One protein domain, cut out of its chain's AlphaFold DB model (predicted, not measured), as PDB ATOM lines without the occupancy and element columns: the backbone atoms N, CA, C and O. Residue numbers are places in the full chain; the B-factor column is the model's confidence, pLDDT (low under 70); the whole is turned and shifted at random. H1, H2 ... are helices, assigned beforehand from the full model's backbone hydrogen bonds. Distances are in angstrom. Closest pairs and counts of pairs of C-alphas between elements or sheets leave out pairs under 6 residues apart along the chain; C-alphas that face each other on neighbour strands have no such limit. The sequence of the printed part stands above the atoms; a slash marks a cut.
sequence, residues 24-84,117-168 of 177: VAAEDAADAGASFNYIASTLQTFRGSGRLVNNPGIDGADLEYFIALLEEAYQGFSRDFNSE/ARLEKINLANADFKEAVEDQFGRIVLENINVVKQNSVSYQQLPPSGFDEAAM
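This is residues 24 to 84 and 117 to 168 of the 177 residues of an uncharacterized protein of Gammaproteobacteria bacterium (UniProt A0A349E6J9). Two helices side by side, H2 and H3, run opposite ways as a pair, and the long H1 crosses one face of this pair at a steep angle. H4 folds back from the end of H3 and packs crosswise on H1, while a long link takes the chain to the short H5, away from the other helices. The printed part has 113 residues with five named helices, H1 to H5, and no named strand: class all helix. It is compact, with a radius of gyration of the C-alphas of 13.9 A and spans of 45 by 32 by 25 A.

H1, residues 24 to 49, begins at C-alpha 24 (107.094, 64.376, 153.321) and is 37.1 A long. H2, residues 63 to 78, is 22.2 A long. H3, residues 117 to 137, is 29.9 A long. H4, residues 139 to 151, is 19.6 A long. H5, residues 165 to 168, is 5.0 A long and ends at C-alpha 168 (95.586, 84.639, 163.013).

H1 and H3 are the hubs, touching three helices each. With residues 36 to 43 alone, H1 touches H2 at a steep tilt of 51 degrees; the closest C-alphas, of Ile 39 and Leu 70, are 5.8 A apart. H1 touches H3 at 61 degrees, also steep, the closest C-alphas being Ala 32 and Asn 126, 5.2 A. H1 and H4 touch about perpendicular, at 88 degrees, closest at the C-alphas of Tyr 38 and Lys 149, 4.9 A. H2 and H3 touch at a shallow tilt of 12 degrees, opposite ways, closest at the C-alphas of Gly 76 and Ala 125, 5.4 A. H3 and H4 touch at a steep tilt of 48 degrees, closest at the C-alphas of Glu 134 and Leu 142, 5.8 A. H5 is apart from H1, H2, H3 and H4. In H1, H2 and H3 every O i to N i+4 pair is within hydrogen-bond range; in H4, 7 of 9 are, and H5 is too short for such a pair.

The C-alphas farthest apart, of Ala 61 and Phe 163, are 45.3 A apart. Residues 85 to 116 are not printed, and C-alphas 84 and 117 are 20.0 A apart across the cut. H3 to H4 is a tight link; H1 to H2 and H4 to H5 are long. The mean pLDDT of the printed part is 92.3, with residues 162 to 163 under 70.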
ATOM      1  N   VAL A  24     107.181  63.813 154.681       72.12
ATOM      2  CA  VAL A  24     107.094  64.376 153.321       72.12
ATOM      3  C   VAL A  24     106.173  65.597 153.290       72.12
ATOM      4  O   VAL A  24     106.564  66.647 152.800       72.12
ATOM      5  N   ALA A  25     104.987  65.509 153.903       73.44
ATOM      6  CA  ALA A  25     104.060  66.640 153.948       73.44
ATOM      7  C   ALA A  25     104.637  67.863 154.688       73.44
ATOM      8  O   ALA A  25     104.336  69.001 154.323       73.44
ATOM      9  N   ALA A  26     105.454  67.643 155.724       73.38
ATOM     10  CA  ALA A  26     106.116  68.715 156.459       73.38
ATOM     11  C   ALA A  26     107.259  69.359 155.654       73.38
ATOM     12  O   ALA A  26     107.395  70.583 155.677       73.38
ATOM     13  N   GLU A  27     108.051  68.560 154.934       78.94
ATOM     14  CA  GLU A  27     109.098  69.063 154.035       78.94
ATOM     15  C   GLU A  27     108.499  69.860 152.871       78.94
ATOM     16  O   GLU A  27     108.957  70.972 152.605       78.94
ATOM     17  N   ASP A  28     107.427  69.362 152.249       86.31
ATOM     18  CA  ASP A  28     106.727  70.062 151.167       86.31
ATOM     19  C   ASP A  28     106.160  71.408 151.640       86.31
ATOM     20  O   ASP A  28     106.327  72.428 150.968       86.31
ATOM     21  N   ALA A  29     105.551  71.440 152.832       85.38
ATOM     22  CA  ALA A  29     105.023  72.668 153.424       85.38
ATOM     23  C   ALA A  29     106.128  73.700 153.698       85.38
ATOM     24  O   ALA A  29     105.941  74.898 153.467       85.38
ATOM     25  N   ALA A  30     107.280  73.245 154.201       90.69
ATOM     26  CA  ALA A  30     108.428  74.103 154.470       90.69
ATOM     27  C   ALA A  30     109.040  74.650 153.170       90.69
ATOM     28  O   ALA A  30     109.327  75.846 153.087       90.69
ATOM     29  N   ASP A  31     109.184  73.805 152.144       94.94
ATOM     30  CA  ASP A  31     109.670  74.204 150.820       94.94
ATOM     31  C   ASP A  31     108.743  75.243 150.180       94.94
ATOM     32  O   ASP A  31     109.208  76.277 149.692       94.94
ATOM     33  N   ALA A  32     107.431  75.011 150.248       95.25
ATOM     34  CA  ALA A  32     106.420  75.928 149.740       95.25
ATOM     35  C   ALA A  32     106.418  77.267 150.491       95.25
ATOM     36  O   ALA A  32     106.338  78.325 149.865       95.25
ATOM     37  N   GLY A  33     106.575  77.243 151.818       94.69
ATOM     38  CA  GLY A  33     106.736  78.450 152.629       94.69
ATOM     39  C   GLY A  33     107.975  79.259 152.250       94.69
ATOM     40  O   GLY A  33     107.895  80.479 152.097       94.69
ATOM     41  N   ALA A  34     109.110  78.593 152.028       95.88
ATOM     42  CA  ALA A  34     110.334  79.252 151.585       95.88
ATOM     43  C   ALA A  34     110.174  79.869 150.184       95.88
ATOM     44  O   ALA A  34     110.557  81.021 149.975       95.88
ATOM     45  N   SER A  35     109.556  79.146 149.242       97.62
ATOM     46  CA  SER A  35     109.248  79.672 147.906       97.62
ATOM     47  C   SER A  35     108.334  80.896 147.979       97.62
ATOM     48  O   SER A  35     108.641  81.917 147.366       97.62
ATOM     49  N   PHE A  36     107.265  80.851 148.781       96.75
ATOM     50  CA  PHE A  36     106.379  82.000 148.971       96.75
ATOM     51  C   PHE A  36     107.124  83.217 149.530       96.75
ATOM     52  O   PHE A  36     106.985  84.318 148.998       96.75
ATOM     53  N   ASN A  37     107.965  83.030 150.552       95.69
ATOM     54  CA  ASN A  37     108.761  84.117 151.125       95.69
ATOM     55  C   ASN A  37     109.721  84.726 150.100       95.69
ATOM     56  O   ASN A  37     109.849  85.949 150.027       95.69
ATOM     57  N   TYR A  38     110.385  83.890 149.298       97.19
ATOM     58  CA  TYR A  38     111.243  84.349 148.210       97.19
ATOM     59  C   TYR A  38     110.465  85.186 147.197       97.19
ATOM     60  O   TYR A  38     110.858  86.317 146.918       97.19
ATOM     61  N   ILE A  39     109.337  84.672 146.705       97.56
ATOM     62  CA  ILE A  39     108.490  85.357 145.725       97.56
ATOM     63  C   ILE A  39     108.001  86.697 146.291       97.56
ATOM     64  O   ILE A  39     108.225  87.747 145.687       97.56
ATOM     65  N   ALA A  40     107.381  86.684 147.473       95.56
ATOM     66  CA  ALA A  40     106.791  87.870 148.086       95.56
ATOM     67  C   ALA A  40     107.842  88.949 148.394       95.56
ATOM     68  O   ALA A  40     107.657  90.112 148.027       95.56
ATOM     69  N   SER A  41     108.972  88.571 149.001       94.94
ATOM     70  CA  SER A  41     110.052  89.516 149.321       94.94
ATOM     71  C   SER A  41     110.735  90.072 148.068       94.94
ATOM     72  O   SER A  41     111.074  91.259 148.020       94.94
ATOM     73  N   THR A  42     110.887  89.246 147.030       96.06
ATOM     74  CA  THR A  42     111.459  89.655 145.746       96.06
ATOM     75  C   THR A  42     110.555  90.660 145.045       96.06
ATOM     76  O   THR A  42     111.022  91.739 144.680       96.06
ATOM     77  N   LEU A  43     109.254  90.372 144.934       95.94
ATOM     78  CA  LEU A  43     108.277  91.293 144.348       95.94
ATOM     79  C   LEU A  43     108.165  92.597 145.144       95.94
ATOM     80  O   LEU A  43     108.135  93.675 144.553       95.94
ATOM     81  N   GLN A  44     108.141  92.525 146.477       94.19
ATOM     82  CA  GLN A  44     108.115  93.712 147.334       94.19
ATOM     83  C   GLN A  44     109.346  94.597 147.094       94.19
ATOM     84  O   GLN A  44     109.219  95.805 146.886       94.19
ATOM     85  N   THR A  45     110.536  93.995 147.086       94.44
ATOM     86  CA  THR A  45     111.796  94.713 146.863       94.44
ATOM     87  C   THR A  45     111.856  95.308 145.460       94.44
ATOM     88  O   THR A  45     112.259  96.462 145.294       94.44
ATOM     89  N   PHE A  46     111.417  94.552 144.453       95.69
ATOM     90  CA  PHE A  46     111.378  95.009 143.071       95.69
ATOM     91  C   PHE A  46     110.426  96.196 142.900       95.69
ATOM     92  O   PHE A  46     110.826  97.214 142.348       95.69
ATOM     93  N   ARG A  47     109.214  96.144 143.464       95.00
ATOM     94  CA  ARG A  47     108.258  97.269 143.424       95.00
ATOM     95  C   ARG A  47     108.783  98.519 144.129       95.00
ATOM     96  O   ARG A  47     108.513  99.627 143.684       95.00
ATOM     97  N   GLY A  48     109.540  98.348 145.214       94.62
ATOM     98  CA  GLY A  48     110.107  99.468 145.971       94.62
ATOM     99  C   GLY A  48     111.363 100.091 145.355       94.62
ATOM    100  O   GLY A  48     111.625 101.269 145.578       94.62
ATOM    101  N   SER A  49     112.159  99.321 144.606       94.25
ATOM    102  CA  SER A  49     113.497  99.750 144.161       94.25
ATOM    103  C   SER A  49     113.760  99.639 142.658       94.25
ATOM    104  O   SER A  49     114.767 100.158 142.182       94.25
ATOM    105  N   GLY A  50     112.913  98.925 141.916       92.25
ATOM    106  CA  GLY A  50     113.145  98.518 140.528       92.25
ATOM    107  C   GLY A  50     114.268  97.489 140.353       92.25
ATOM    108  O   GLY A  50     114.656  97.195 139.226       92.25
ATOM    109  N   ARG A  51     114.842  96.962 141.445       91.00
ATOM    110  CA  ARG A  51     116.011  96.075 141.406       91.00
ATOM    111  C   ARG A  51     115.672  94.682 141.906       91.00
ATOM    112  O   ARG A  51     115.058  94.511 142.958       91.00
ATOM    113  N   LEU A  52     116.185  93.686 141.191       92.06
ATOM    114  CA  LEU A  52     116.198  92.303 141.639       92.06
ATOM    115  C   LEU A  52     117.383  92.094 142.599       92.06
ATOM    116  O   LEU A  52     118.503  91.836 142.167       92.06
ATOM    117  N   VAL A  53     117.162  92.291 143.904       87.62
ATOM    118  CA  VAL A  53     118.223  92.192 144.932       87.62
ATOM    119  C   VAL A  53     118.618  90.736 145.194       87.62
ATOM    120  O   VAL A  53     119.802  90.418 145.240       87.62
ATOM    121  N   ASN A  54     117.629  89.848 145.291       84.75
ATOM    122  CA  ASN A  54     117.810  88.408 145.481       84.75
ATOM    123  C   ASN A  54     117.844  87.686 144.125       84.75
ATOM    124  O   ASN A  54     117.035  86.799 143.850       84.75
ATOM    125  N   ASN A  55     118.740  88.137 143.246       91.44
ATOM    126  CA  ASN A  55     118.821  87.673 141.866       91.44
ATOM    127  C   ASN A  55     119.392  86.239 141.781       91.44
ATOM    128  O   ASN A  55     120.556  86.047 142.141       91.44
ATOM    129  N   PRO A  56     118.639  85.249 141.262       94.94
ATOM    130  CA  PRO A  56     119.104  83.870 141.125       94.94
ATOM    131  C   PRO A  56     119.925  83.625 139.843       94.94
ATOM    132  O   PRO A  56     120.121  82.477 139.449       94.94
ATOM    133  N   GLY A  57     120.413  84.679 139.185       94.31
ATOM    134  CA  GLY A  57     121.157  84.600 137.923       94.31
ATOM    135  C   GLY A  57     120.356  85.036 136.695       94.31
ATOM    136  O   GLY A  57     120.767  84.743 135.579       94.31
ATOM    137  N   ILE A  58     119.243  85.740 136.898       95.81
ATOM    138  CA  ILE A  58     118.447  86.378 135.850       95.81
ATOM    139  C   ILE A  58     119.212  87.580 135.306       95.81
ATOM    140  O   ILE A  58     119.696  88.428 136.067       95.81
ATOM    141  N   ASP A  59     119.325  87.653 133.988       88.94
ATOM    142  CA  ASP A  59     119.931  88.788 133.312       88.94
ATOM    143  C   ASP A  59     118.900  89.889 132.998       88.94
ATOM    144  O   ASP A  59     117.717  89.797 133.322       88.94
ATOM    145  N   GLY A  60     119.362  90.995 132.412       82.50
ATOM    146  CA  GLY A  60     118.485  92.124 132.106       82.50
ATOM    147  C   GLY A  60     117.480  91.858 130.982       82.50
ATOM    148  O   GLY A  60     116.474  92.560 130.928       82.50
ATOM    149  N   ALA A  61     117.739  90.893 130.093       88.12
ATOM    150  CA  ALA A  61     116.838  90.569 128.987       88.12
ATOM    151  C   ALA A  61     115.647  89.732 129.475       88.12
ATOM    152  O   ALA A  61     114.523  89.933 129.020       88.12
ATOM    153  N   ASP A  62     115.894  88.868 130.457       93.44
ATOM    154  CA  ASP A  62     114.913  87.953 131.037       93.44
ATOM    155  C   ASP A  62     114.157  88.536 132.244       93.44
ATOM    156  O   ASP A  62     113.187  87.948 132.729       93.44
ATOM    157  N   LEU A  63     114.576  89.707 132.739       94.50
ATOM    158  CA  LEU A  63     114.061  90.308 133.970       94.50
ATOM    159  C   LEU A  63     112.541  90.503 133.959       94.50
ATOM    160  O   LEU A  63     111.874  90.113 134.913       94.50
ATOM    161  N   GLU A  64     111.987  91.115 132.910       94.81
ATOM    162  CA  GLU A  64     110.547  91.402 132.846       94.81
ATOM    163  C   GLU A  64     109.719  90.115 132.872       94.81
ATOM    164  O   GLU A  64     108.718  90.029 133.586       94.81
ATOM    165  N   TYR A  65     110.179  89.090 132.151       96.50
ATOM    166  CA  TYR A  65     109.509  87.799 132.105       96.50
ATOM    167  C   TYR A  65     109.613  87.055 133.441       96.50
ATOM    168  O   TYR A  65     108.624  86.501 133.920       96.50
ATOM    169  N   PHE A  66     110.773  87.115 134.101       97.88
ATOM    170  CA  PHE A  66     110.942  86.533 135.429       97.88
ATOM    171  C   PHE A  66     110.032  87.201 136.463       97.88
ATOM    172  O   PHE A  66     109.387  86.510 137.250       97.88
ATOM    173  N   ILE A  67     109.920  88.533 136.446       97.75
ATOM    174  CA  ILE A  67     108.998  89.247 137.338       97.75
ATOM    175  C   ILE A  67     107.547  88.836 137.065       97.75
ATOM    176  O   ILE A  67     106.827  88.564 138.023       97.75
ATOM    177  N   ALA A  68     107.132  88.717 135.800       97.88
ATOM    178  CA  ALA A  68     105.789  88.249 135.459       97.88
ATOM    179  C   ALA A  68     105.510  86.832 136.002       97.88
ATOM    180  O   ALA A  68     104.457  86.606 136.601       97.88
ATOM    181  N   LEU A  69     106.475  85.909 135.884       98.38
ATOM    182  CA  LEU A  69     106.374  84.567 136.469       98.38
ATOM    183  C   LEU A  69     106.227  84.628 137.995       98.38
ATOM    184  O   LEU A  69     105.392  83.926 138.565       98.38
ATOM    185  N   LEU A  70     107.008  85.475 138.675       98.12
ATOM    186  CA  LEU A  70     106.892  85.644 140.126       98.12
ATOM    187  C   LEU A  70     105.520  86.197 140.528       98.12
ATOM    188  O   LEU A  70     104.968  85.767 141.540       98.12
ATOM    189  N   GLU A  71     104.954  87.131 139.763       97.62
ATOM    190  CA  GLU A  71     103.613  87.665 140.022       97.62
ATOM    191  C   GLU A  71     102.526  86.603 139.845       97.62
ATOM    192  O   GLU A  71     101.625  86.507 140.683       97.62
ATOM    193  N   GLU A  72     102.630  85.770 138.812       98.00
ATOM    194  CA  GLU A  72     101.720  84.647 138.600       98.00
ATOM    195  C   GLU A  72     101.821  83.619 139.732       98.00
ATOM    196  O   GLU A  72     100.805  83.265 140.341       98.00
ATOM    197  N   ALA A  73     103.042  83.212 140.090       97.94
ATOM    198  CA  ALA A  73     103.281  82.298 141.199       97.94
ATOM    199  C   ALA A  73     102.710  82.865 142.507       97.94
ATOM    200  O   ALA A  73     101.973  82.181 143.219       97.94
ATOM    201  N   TYR A  74     102.958  84.146 142.791       96.94
ATOM    202  CA  TYR A  74     102.404  84.831 143.957       96.94
ATOM    203  C   TYR A  74     100.873  84.753 144.007       96.94
ATOM    204  O   TYR A  74     100.304  84.493 145.070       96.94
ATOM    205  N   GLN A  75     100.189  84.951 142.876       95.75
ATOM    206  CA  GLN A  75      98.734  84.791 142.798       95.75
ATOM    207  C   GLN A  75      98.303  83.338 143.024       95.75
ATOM    208  O   GLN A  75      97.298  83.108 143.699       95.75
ATOM    209  N   GLY A  76      99.056  82.359 142.514       95.69
ATOM    210  CA  GLY A  76      98.829  80.933 142.768       95.69
ATOM    211  C   GLY A  76      98.815  80.602 144.262       95.69
ATOM    212  O   GLY A  76      97.861  79.989 144.751       95.69
ATOM    213  N   PHE A  77      99.810  81.103 145.000       95.75
ATOM    214  CA  PHE A  77      99.878  80.960 146.455       95.75
ATOM    215  C   PHE A  77      98.759  81.722 147.170       95.75
ATOM    216  O   PHE A  77      98.082  81.159 148.028       95.75
ATOM    217  N   SER A  78      98.567  83.001 146.840       94.81
ATOM    218  CA  SER A  78      97.839  83.950 147.693       94.81
ATOM    219  C   SER A  78      96.365  84.153 147.360       94.81
ATOM    220  O   SER A  78      95.675  84.821 148.124       94.81
ATOM    221  N   ARG A  79      95.840  83.577 146.268       92.50
ATOM    222  CA  ARG A  79      94.476  83.855 145.765       92.50
ATOM    223  C   ARG A  79      93.376  83.843 146.833       92.50
ATOM    224  O   ARG A  79      92.464  84.661 146.777       92.50
ATOM    225  N   ASP A  80      93.441  82.909 147.778       91.56
ATOM    226  CA  ASP A  80      92.381  82.728 148.779       91.56
ATOM    227  C   ASP A  80      92.535  83.675 149.984       91.56
ATOM    228  O   ASP A  80      91.605  83.799 150.776       91.56
ATOM    229  N   PHE A  81      93.679  84.353 150.117       93.00
ATOM    230  CA  PHE A  81      94.035  85.145 151.295       93.00
ATOM    231  C   PHE A  81      94.750  86.475 150.997       93.00
ATOM    232  O   PHE A  81      95.278  87.098 151.910       93.00
ATOM    233  N   ASN A  82      94.775  86.930 149.746       91.75
ATOM    234  CA  ASN A  82      95.295  88.248 149.378       91.75
ATOM    235  C   ASN A  82      94.301  89.377 149.726       91.75
ATOM    236  O   ASN A  82      93.177  89.114 150.169       91.75
ATOM    237  N   SER A  83      94.690  90.634 149.488       90.38
ATOM    238  CA  SER A  83      93.872  91.828 149.771       90.38
ATOM    239  C   SER A  83      92.472  91.771 149.139       90.38
ATOM    240  O   SER A  83      91.500  92.252 149.722       90.38
ATOM    241  N   GLU A  84      92.351  91.126 147.978       92.19
ATOM    242  CA  GLU A  84      91.111  90.997 147.208       92.19
ATOM    243  C   GLU A  84      90.304  89.738 147.564       92.19
ATOM    244  O   GLU A  84      89.274  89.449 146.947       92.19
ATOM    245  N   ALA A 117      93.033  70.977 152.626       89.62
ATOM    246  CA  ALA A 117      92.852  71.480 151.262       89.62
ATOM    247  C   ALA A 117      93.677  72.750 150.982       89.62
ATOM    248  O   ALA A 117      94.064  73.028 149.845       89.62
ATOM    249  N   ARG A 118      93.945  73.550 152.018       89.81
ATOM    250  CA  ARG A 118      94.828  74.719 151.932       89.81
ATOM    251  C   ARG A 118      96.281  74.309 151.714       89.81
ATOM    252  O   ARG A 118      96.936  74.879 150.846       89.81
ATOM    253  N   LEU A 119      96.757  73.326 152.478       89.19
ATOM    254  CA  LEU A 119      98.108  72.794 152.338       89.19
ATOM    255  C   LEU A 119      98.317  72.170 150.954       89.19
ATOM    256  O   LEU A 119      99.307  72.473 150.297       89.19
ATOM    257  N   GLU A 120      97.359  71.373 150.478       90.88
ATOM    258  CA  GLU A 120      97.394  70.789 149.132       90.88
ATOM    259  C   GLU A 120      97.562  71.866 148.051       90.88
ATOM    260  O   GLU A 120      98.437  71.765 147.195       90.88
ATOM    261  N   LYS A 121      96.777  72.946 148.132       92.00
ATOM    262  CA  LYS A 121      96.852  74.054 147.174       92.00
ATOM    263  C   LYS A 121      98.188  74.801 147.226       92.00
ATOM    264  O   LYS A 121      98.706  75.182 146.183       92.00
ATOM    265  N   ILE A 122      98.734  75.017 148.422       92.62
ATOM    266  CA  ILE A 122     100.041  75.664 148.613       92.62
ATOM    267  C   ILE A 122     101.158  74.805 148.005       92.62
ATOM    268  O   ILE A 122     102.026  75.329 147.310       92.62
ATOM    269  N   ASN A 123     101.111  73.491 148.219       93.81
ATOM    270  CA  ASN A 123     102.093  72.567 147.660       93.81
ATOM    271  C   ASN A 123     101.984  72.482 146.133       93.81
ATOM    272  O   ASN A 123     103.011  72.462 145.460       93.81
ATOM    273  N   LEU A 124     100.764  72.509 145.585       95.25
ATOM    274  CA  LEU A 124     100.546  72.575 144.139       95.25
ATOM    275  C   LEU A 124     101.131  73.862 143.542       95.25
ATOM    276  O   LEU A 124     101.920  73.790 142.612       95.25
ATOM    277  N   ALA A 125     100.843  75.026 144.137       96.44
ATOM    278  CA  ALA A 125     101.406  76.298 143.680       96.44
ATOM    279  C   ALA A 125     102.946  76.315 143.725       96.44
ATOM    280  O   ALA A 125     103.591  76.909 142.862       96.44
ATOM    281  N   ASN A 126     103.548  75.647 144.715       97.81
ATOM    282  CA  ASN A 126     104.996  75.487 144.788       97.81
ATOM    283  C   ASN A 126     105.542  74.571 143.683       97.81
ATOM    284  O   ASN A 126     106.588  74.875 143.115       97.81
ATOM    285  N   ALA A 127     104.859  73.466 143.382       97.69
ATOM    286  CA  ALA A 127     105.240  72.577 142.290       97.69
ATOM    287  C   ALA A 127     105.177  73.310 140.941       97.69
ATOM    288  O   ALA A 127     106.187  73.347 140.241       97.69
ATOM    289  N   ASP A 128     104.059  73.985 140.660       98.25
ATOM    290  CA  ASP A 128     103.846  74.764 139.434       98.25
ATOM    291  C   ASP A 128     104.910  75.864 139.277       98.25
ATOM    292  O   ASP A 128     105.471  76.055 138.202       98.25
ATOM    293  N   PHE A 129     105.249  76.568 140.366       98.50
ATOM    294  CA  PHE A 129     106.319  77.568 140.363       98.50
ATOM    295  C   PHE A 129     107.678  76.961 139.991       98.50
ATOM    296  O   PHE A 129     108.404  77.525 139.174       98.50
ATOM    297  N   LYS A 130     108.041  75.825 140.596       98.38
ATOM    298  CA  LYS A 130     109.340  75.177 140.360       98.38
ATOM    299  C   LYS A 130     109.440  74.647 138.932       98.38
ATOM    300  O   LYS A 130     110.476  74.851 138.306       98.38
ATOM    301  N   GLU A 131     108.370  74.033 138.431       98.50
ATOM    302  CA  GLU A 131     108.258  73.574 137.044       98.50
ATOM    303  C   GLU A 131     108.395  74.750 136.073       98.50
ATOM    304  O   GLU A 131     109.268  74.732 135.211       98.50
ATOM    305  N   ALA A 132     107.645  75.835 136.284       98.25
ATOM    306  CA  ALA A 132     107.716  77.010 135.421       98.25
ATOM    307  C   ALA A 132     109.111  77.664 135.421       98.25
ATOM    308  O   ALA A 132     109.594  78.087 134.372       98.25
ATOM    309  N   VAL A 133     109.798  77.738 136.569       98.38
ATOM    310  CA  VAL A 133     111.182  78.241 136.612       98.38
ATOM    311  C   VAL A 133     112.127  77.328 135.835       98.38
ATOM    312  O   VAL A 133     112.959  77.826 135.079       98.38
ATOM    313  N   GLU A 134     112.034  76.012 136.030       98.00
ATOM    314  CA  GLU A 134     112.905  75.059 135.339       98.00
ATOM    315  C   GLU A 134     112.679  75.084 133.825       98.00
ATOM    316  O   GLU A 134     113.653  75.123 133.073       98.00
ATOM    317  N   ASP A 135     111.426  75.150 133.384       97.75
ATOM    318  CA  ASP A 135     111.065  75.174 131.969       97.75
ATOM    319  C   ASP A 135     111.516  76.459 131.269       97.75
ATOM    320  O   ASP A 135     111.996  76.414 130.135       97.75
ATOM    321  N   GLN A 136     111.367  77.608 131.931       96.88
ATOM    322  CA  GLN A 136     111.635  78.909 131.315       96.88
ATOM    323  C   GLN A 136     113.085  79.375 131.473       96.88
ATOM    324  O   GLN A 136     113.640  79.986 130.563       96.88
ATOM    325  N   PHE A 137     113.709  79.088 132.617       96.75
ATOM    326  CA  PHE A 137     115.031  79.616 132.983       96.75
ATOM    327  C   PHE A 137     116.072  78.520 133.239       96.75
ATOM    328  O   PHE A 137     117.257  78.804 133.437       96.75
ATOM    329  N   GLY A 138     115.659  77.255 133.207       97.00
ATOM    330  CA  GLY A 138     116.533  76.112 133.394       97.00
ATOM    331  C   GLY A 138     116.796  75.767 134.859       97.00
ATOM    332  O   GLY A 138     116.675  76.570 135.788       97.00
ATOM    333  N   ARG A 139     117.252  74.528 135.057       97.19
ATOM    334  CA  ARG A 139     117.512  73.950 136.381       97.19
ATOM    335  C   ARG A 139     118.507  74.748 137.233       97.19
ATOM    336  O   ARG A 139     118.357  74.791 138.447       97.19
ATOM    337  N   ILE A 140     119.497  75.405 136.622       97.31
ATOM    338  CA  ILE A 140     120.499  76.203 137.358       97.31
ATOM    339  C   ILE A 140     119.833  77.372 138.097       97.31
ATOM    340  O   ILE A 140     120.158  77.636 139.254       97.31
ATOM    341  N   VAL A 141     118.875  78.054 137.462       97.31
ATOM    342  CA  VAL A 141     118.138  79.151 138.104       97.31
ATOM    343  C   VAL A 141     117.270  78.611 139.236       97.31
ATOM    344  O   VAL A 141     117.284  79.175 140.329       97.31
ATOM    345  N   LEU A 142     116.586  77.481 139.027       98.12
ATOM    346  CA  LEU A 142     115.821  76.818 140.085       98.12
ATOM    347  C   LEU A 142     116.704  76.430 141.286       98.12
ATOM    348  O   LEU A 142     116.335  76.673 142.436       98.12
ATOM    349  N   GLU A 143     117.884  75.858 141.042       98.00
ATOM    350  CA  GLU A 143     118.864  75.523 142.081       98.00
ATOM    351  C   GLU A 143     119.300  76.775 142.861       98.00
ATOM    352  O   GLU A 143     119.298  76.763 144.095       98.00
ATOM    353  N   ASN A 144     119.577  77.885 142.172       97.81
ATOM    354  CA  ASN A 144     119.919  79.154 142.814       97.81
ATOM    355  C   ASN A 144     118.760  79.708 143.655       97.81
ATOM    356  O   ASN A 144     118.982  80.140 144.788       97.81
ATOM    357  N   ILE A 145     117.520  79.649 143.158       97.81
ATOM    358  CA  ILE A 145     116.331  80.022 143.940       97.81
ATOM    359  C   ILE A 145     116.234  79.157 145.198       97.81
ATOM    360  O   ILE A 145     116.007  79.693 146.282       97.81
ATOM    361  N   ASN A 146     116.460  77.846 145.095       97.00
ATOM    362  CA  ASN A 146     116.405  76.938 146.243       97.00
ATOM    363  C   ASN A 146     117.448  77.259 147.320       97.00
ATOM    364  O   ASN A 146     117.184  77.006 148.494       97.00
ATOM    365  N   VAL A 147     118.589  77.850 146.951       96.25
ATOM    366  CA  VAL A 147     119.589  78.366 147.898       96.25
ATOM    367  C   VAL A 147     119.138  79.696 148.506       96.25
ATOM    368  O   VAL A 147     119.169  79.869 149.725       96.25
ATOM    369  N   VAL A 148     118.698  80.643 147.676       95.06
ATOM    370  CA  VAL A 148     118.347  82.008 148.107       95.06
ATOM    371  C   VAL A 148     117.092  82.028 148.984       95.06
ATOM    372  O   VAL A 148     117.029  82.764 149.975       95.06
ATOM    373  N   LYS A 149     116.101  81.189 148.672       95.25
ATOM    374  CA  LYS A 149     114.820  81.156 149.386       95.25
ATOM    375  C   LYS A 149     114.942  80.751 150.855       95.25
ATOM    376  O   LYS A 149     114.143  81.209 151.664       95.25
ATOM    377  N   GLN A 150     115.986  80.002 151.226       92.12
ATOM    378  CA  GLN A 150     116.248  79.610 152.621       92.12
ATOM    379  C   GLN A 150     116.509  80.806 153.544       92.12
ATOM    380  O   GLN A 150     116.266  80.726 154.743       92.12
ATOM    381  N   ASN A 151     116.988  81.922 152.988       91.00
ATOM    382  CA  ASN A 151     117.281  83.148 153.732       91.00
ATOM    383  C   ASN A 151     116.267  84.266 153.447       91.00
ATOM    384  O   ASN A 151     116.442  85.396 153.903       91.00
ATOM    385  N   SER A 152     115.229  83.980 152.658       90.69
ATOM    386  CA  SER A 152     114.235  84.977 152.274       90.69
ATOM    387  C   SER A 152     113.216  85.166 153.393       90.69
ATOM    388  O   SER A 152     112.589  84.214 153.851       90.69
ATOM    389  N   VAL A 153     113.036  86.416 153.817       87.75
ATOM    390  CA  VAL A 153     112.073  86.802 154.855       87.75
ATOM    391  C   VAL A 153     111.051  87.748 154.240       87.75
ATOM    392  O   VAL A 153     111.417  88.697 153.547       87.75
ATOM    393  N   SER A 154     109.772  87.491 154.502       86.06
ATOM    394  CA  SER A 154     108.652  88.299 154.029       86.06
ATOM    395  C   SER A 154     107.769  88.711 155.206       86.06
ATOM    396  O   SER A 154     107.583  87.947 156.154       86.06
ATOM    397  N   TYR A 155     107.216  89.923 155.140       82.38
ATOM    398  CA  TYR A 155     106.160  90.362 156.060       82.38
ATOM    399  C   TYR A 155     104.811  89.722 155.725       82.38
ATOM    400  O   TYR A 155     103.947  89.606 156.587       82.38
ATOM    401  N   GLN A 156     104.645  89.288 154.477       85.62
ATOM    402  CA  GLN A 156     103.516  88.475 154.060       85.62
ATOM    403  C   GLN A 156     103.819  87.020 154.375       85.62
ATOM    404  O   GLN A 156     104.935  86.555 154.140       85.62
ATOM    405  N   GLN A 157     102.825  86.303 154.877       86.00
ATOM    406  CA  GLN A 157     102.995  84.934 155.348       86.00
ATOM    407  C   GLN A 157     101.957  84.026 154.703       86.00
ATOM    408  O   GLN A 157     100.978  84.496 154.126       86.00
ATOM    409  N   LEU A 158     102.176  82.717 154.789       90.31
ATOM    410  CA  LEU A 158     101.112  81.759 154.531       90.31
ATOM    411  C   LEU A 158     100.161  81.724 155.738       90.31
ATOM    412  O   LEU A 158     100.608  81.940 156.868       90.31
ATOM    413  N   PRO A 159      98.867  81.429 155.530       89.31
ATOM    414  CA  PRO A 159      97.913  81.338 156.623       89.31
ATOM    415  C   PRO A 159      98.373  80.321 157.688       89.31
ATOM    416  O   PRO A 159      98.607  79.161 157.329       89.31
ATOM    417  N   PRO A 160      98.453  80.676 158.988       84.00
ATOM    418  CA  PRO A 160      98.730  79.705 160.046       84.00
ATOM    419  C   PRO A 160      97.689  78.572 160.096       84.00
ATOM    420  O   PRO A 160      96.561  78.692 159.609       84.00
ATOM    421  N   SER A 161      98.029  77.470 160.769       71.44
ATOM    422  CA  SER A 161      97.147  76.301 160.935       71.44
ATOM    423  C   SER A 161      95.856  76.576 161.728       71.44
ATOM    424  O   SER A 161      94.992  75.706 161.796       71.44
ATOM    425  N   GLY A 162      95.683  77.795 162.258       62.06
ATOM    426  CA  GLY A 162      94.408  78.324 162.759       62.06
ATOM    427  C   GLY A 162      94.181  78.205 164.268       62.06
ATOM    428  O   GLY A 162      93.106  78.566 164.731       62.06
ATOM    429  N   PHE A 163      95.158  77.716 165.038       62.19
ATOM    430  CA  PHE A 163      94.986  77.474 166.482       62.19
ATOM    431  C   PHE A 163      95.484  78.606 167.389       62.19
ATOM    432  O   PHE A 163      95.116  78.644 168.560       62.19
ATOM    433  N   ASP A 164      96.306  79.514 166.868       84.44
ATOM    434  CA  ASP A 164      96.822  80.662 167.612       84.44
ATOM    435  C   ASP A 164      96.096  81.936 167.162       84.44
ATOM    436  O   ASP A 164      96.219  82.373 166.015       84.44
ATOM    437  N   GLU A 165      95.321  82.512 168.080       85.88
ATOM    438  CA  GLU A 165      94.560  83.744 167.871       85.88
ATOM    439  C   GLU A 165      95.462  84.913 167.471       85.88
ATOM    440  O   GLU A 165      95.155  85.631 166.519       85.88
ATOM    441  N   ALA A 166      96.593  85.084 168.160       90.56
ATOM    442  CA  ALA A 166      97.511  86.175 167.877       90.56
ATOM    443  C   ALA A 166      98.137  85.999 166.490       90.56
ATOM    444  O   ALA A 166      98.229  86.959 165.727       90.56
ATOM    445  N   ALA A 167      98.505  84.768 166.123       89.69
ATOM    446  CA  ALA A 167      99.007  84.470 164.783       89.69
ATOM    447  C   ALA A 167      97.954  84.736 163.697       89.69
ATOM    448  O   ALA A 167      98.287  85.280 162.647       89.69
ATOM    449  N   MET A 168      96.688  84.387 163.944       91.38
ATOM    450  CA  MET A 168      95.586  84.639 163.013       91.38
ATOM    451  C   MET A 168      95.348  86.138 162.796       91.38
ATOM    452  O   MET A 168      95.234  86.573 161.652       91.38
TER     453      MET A 168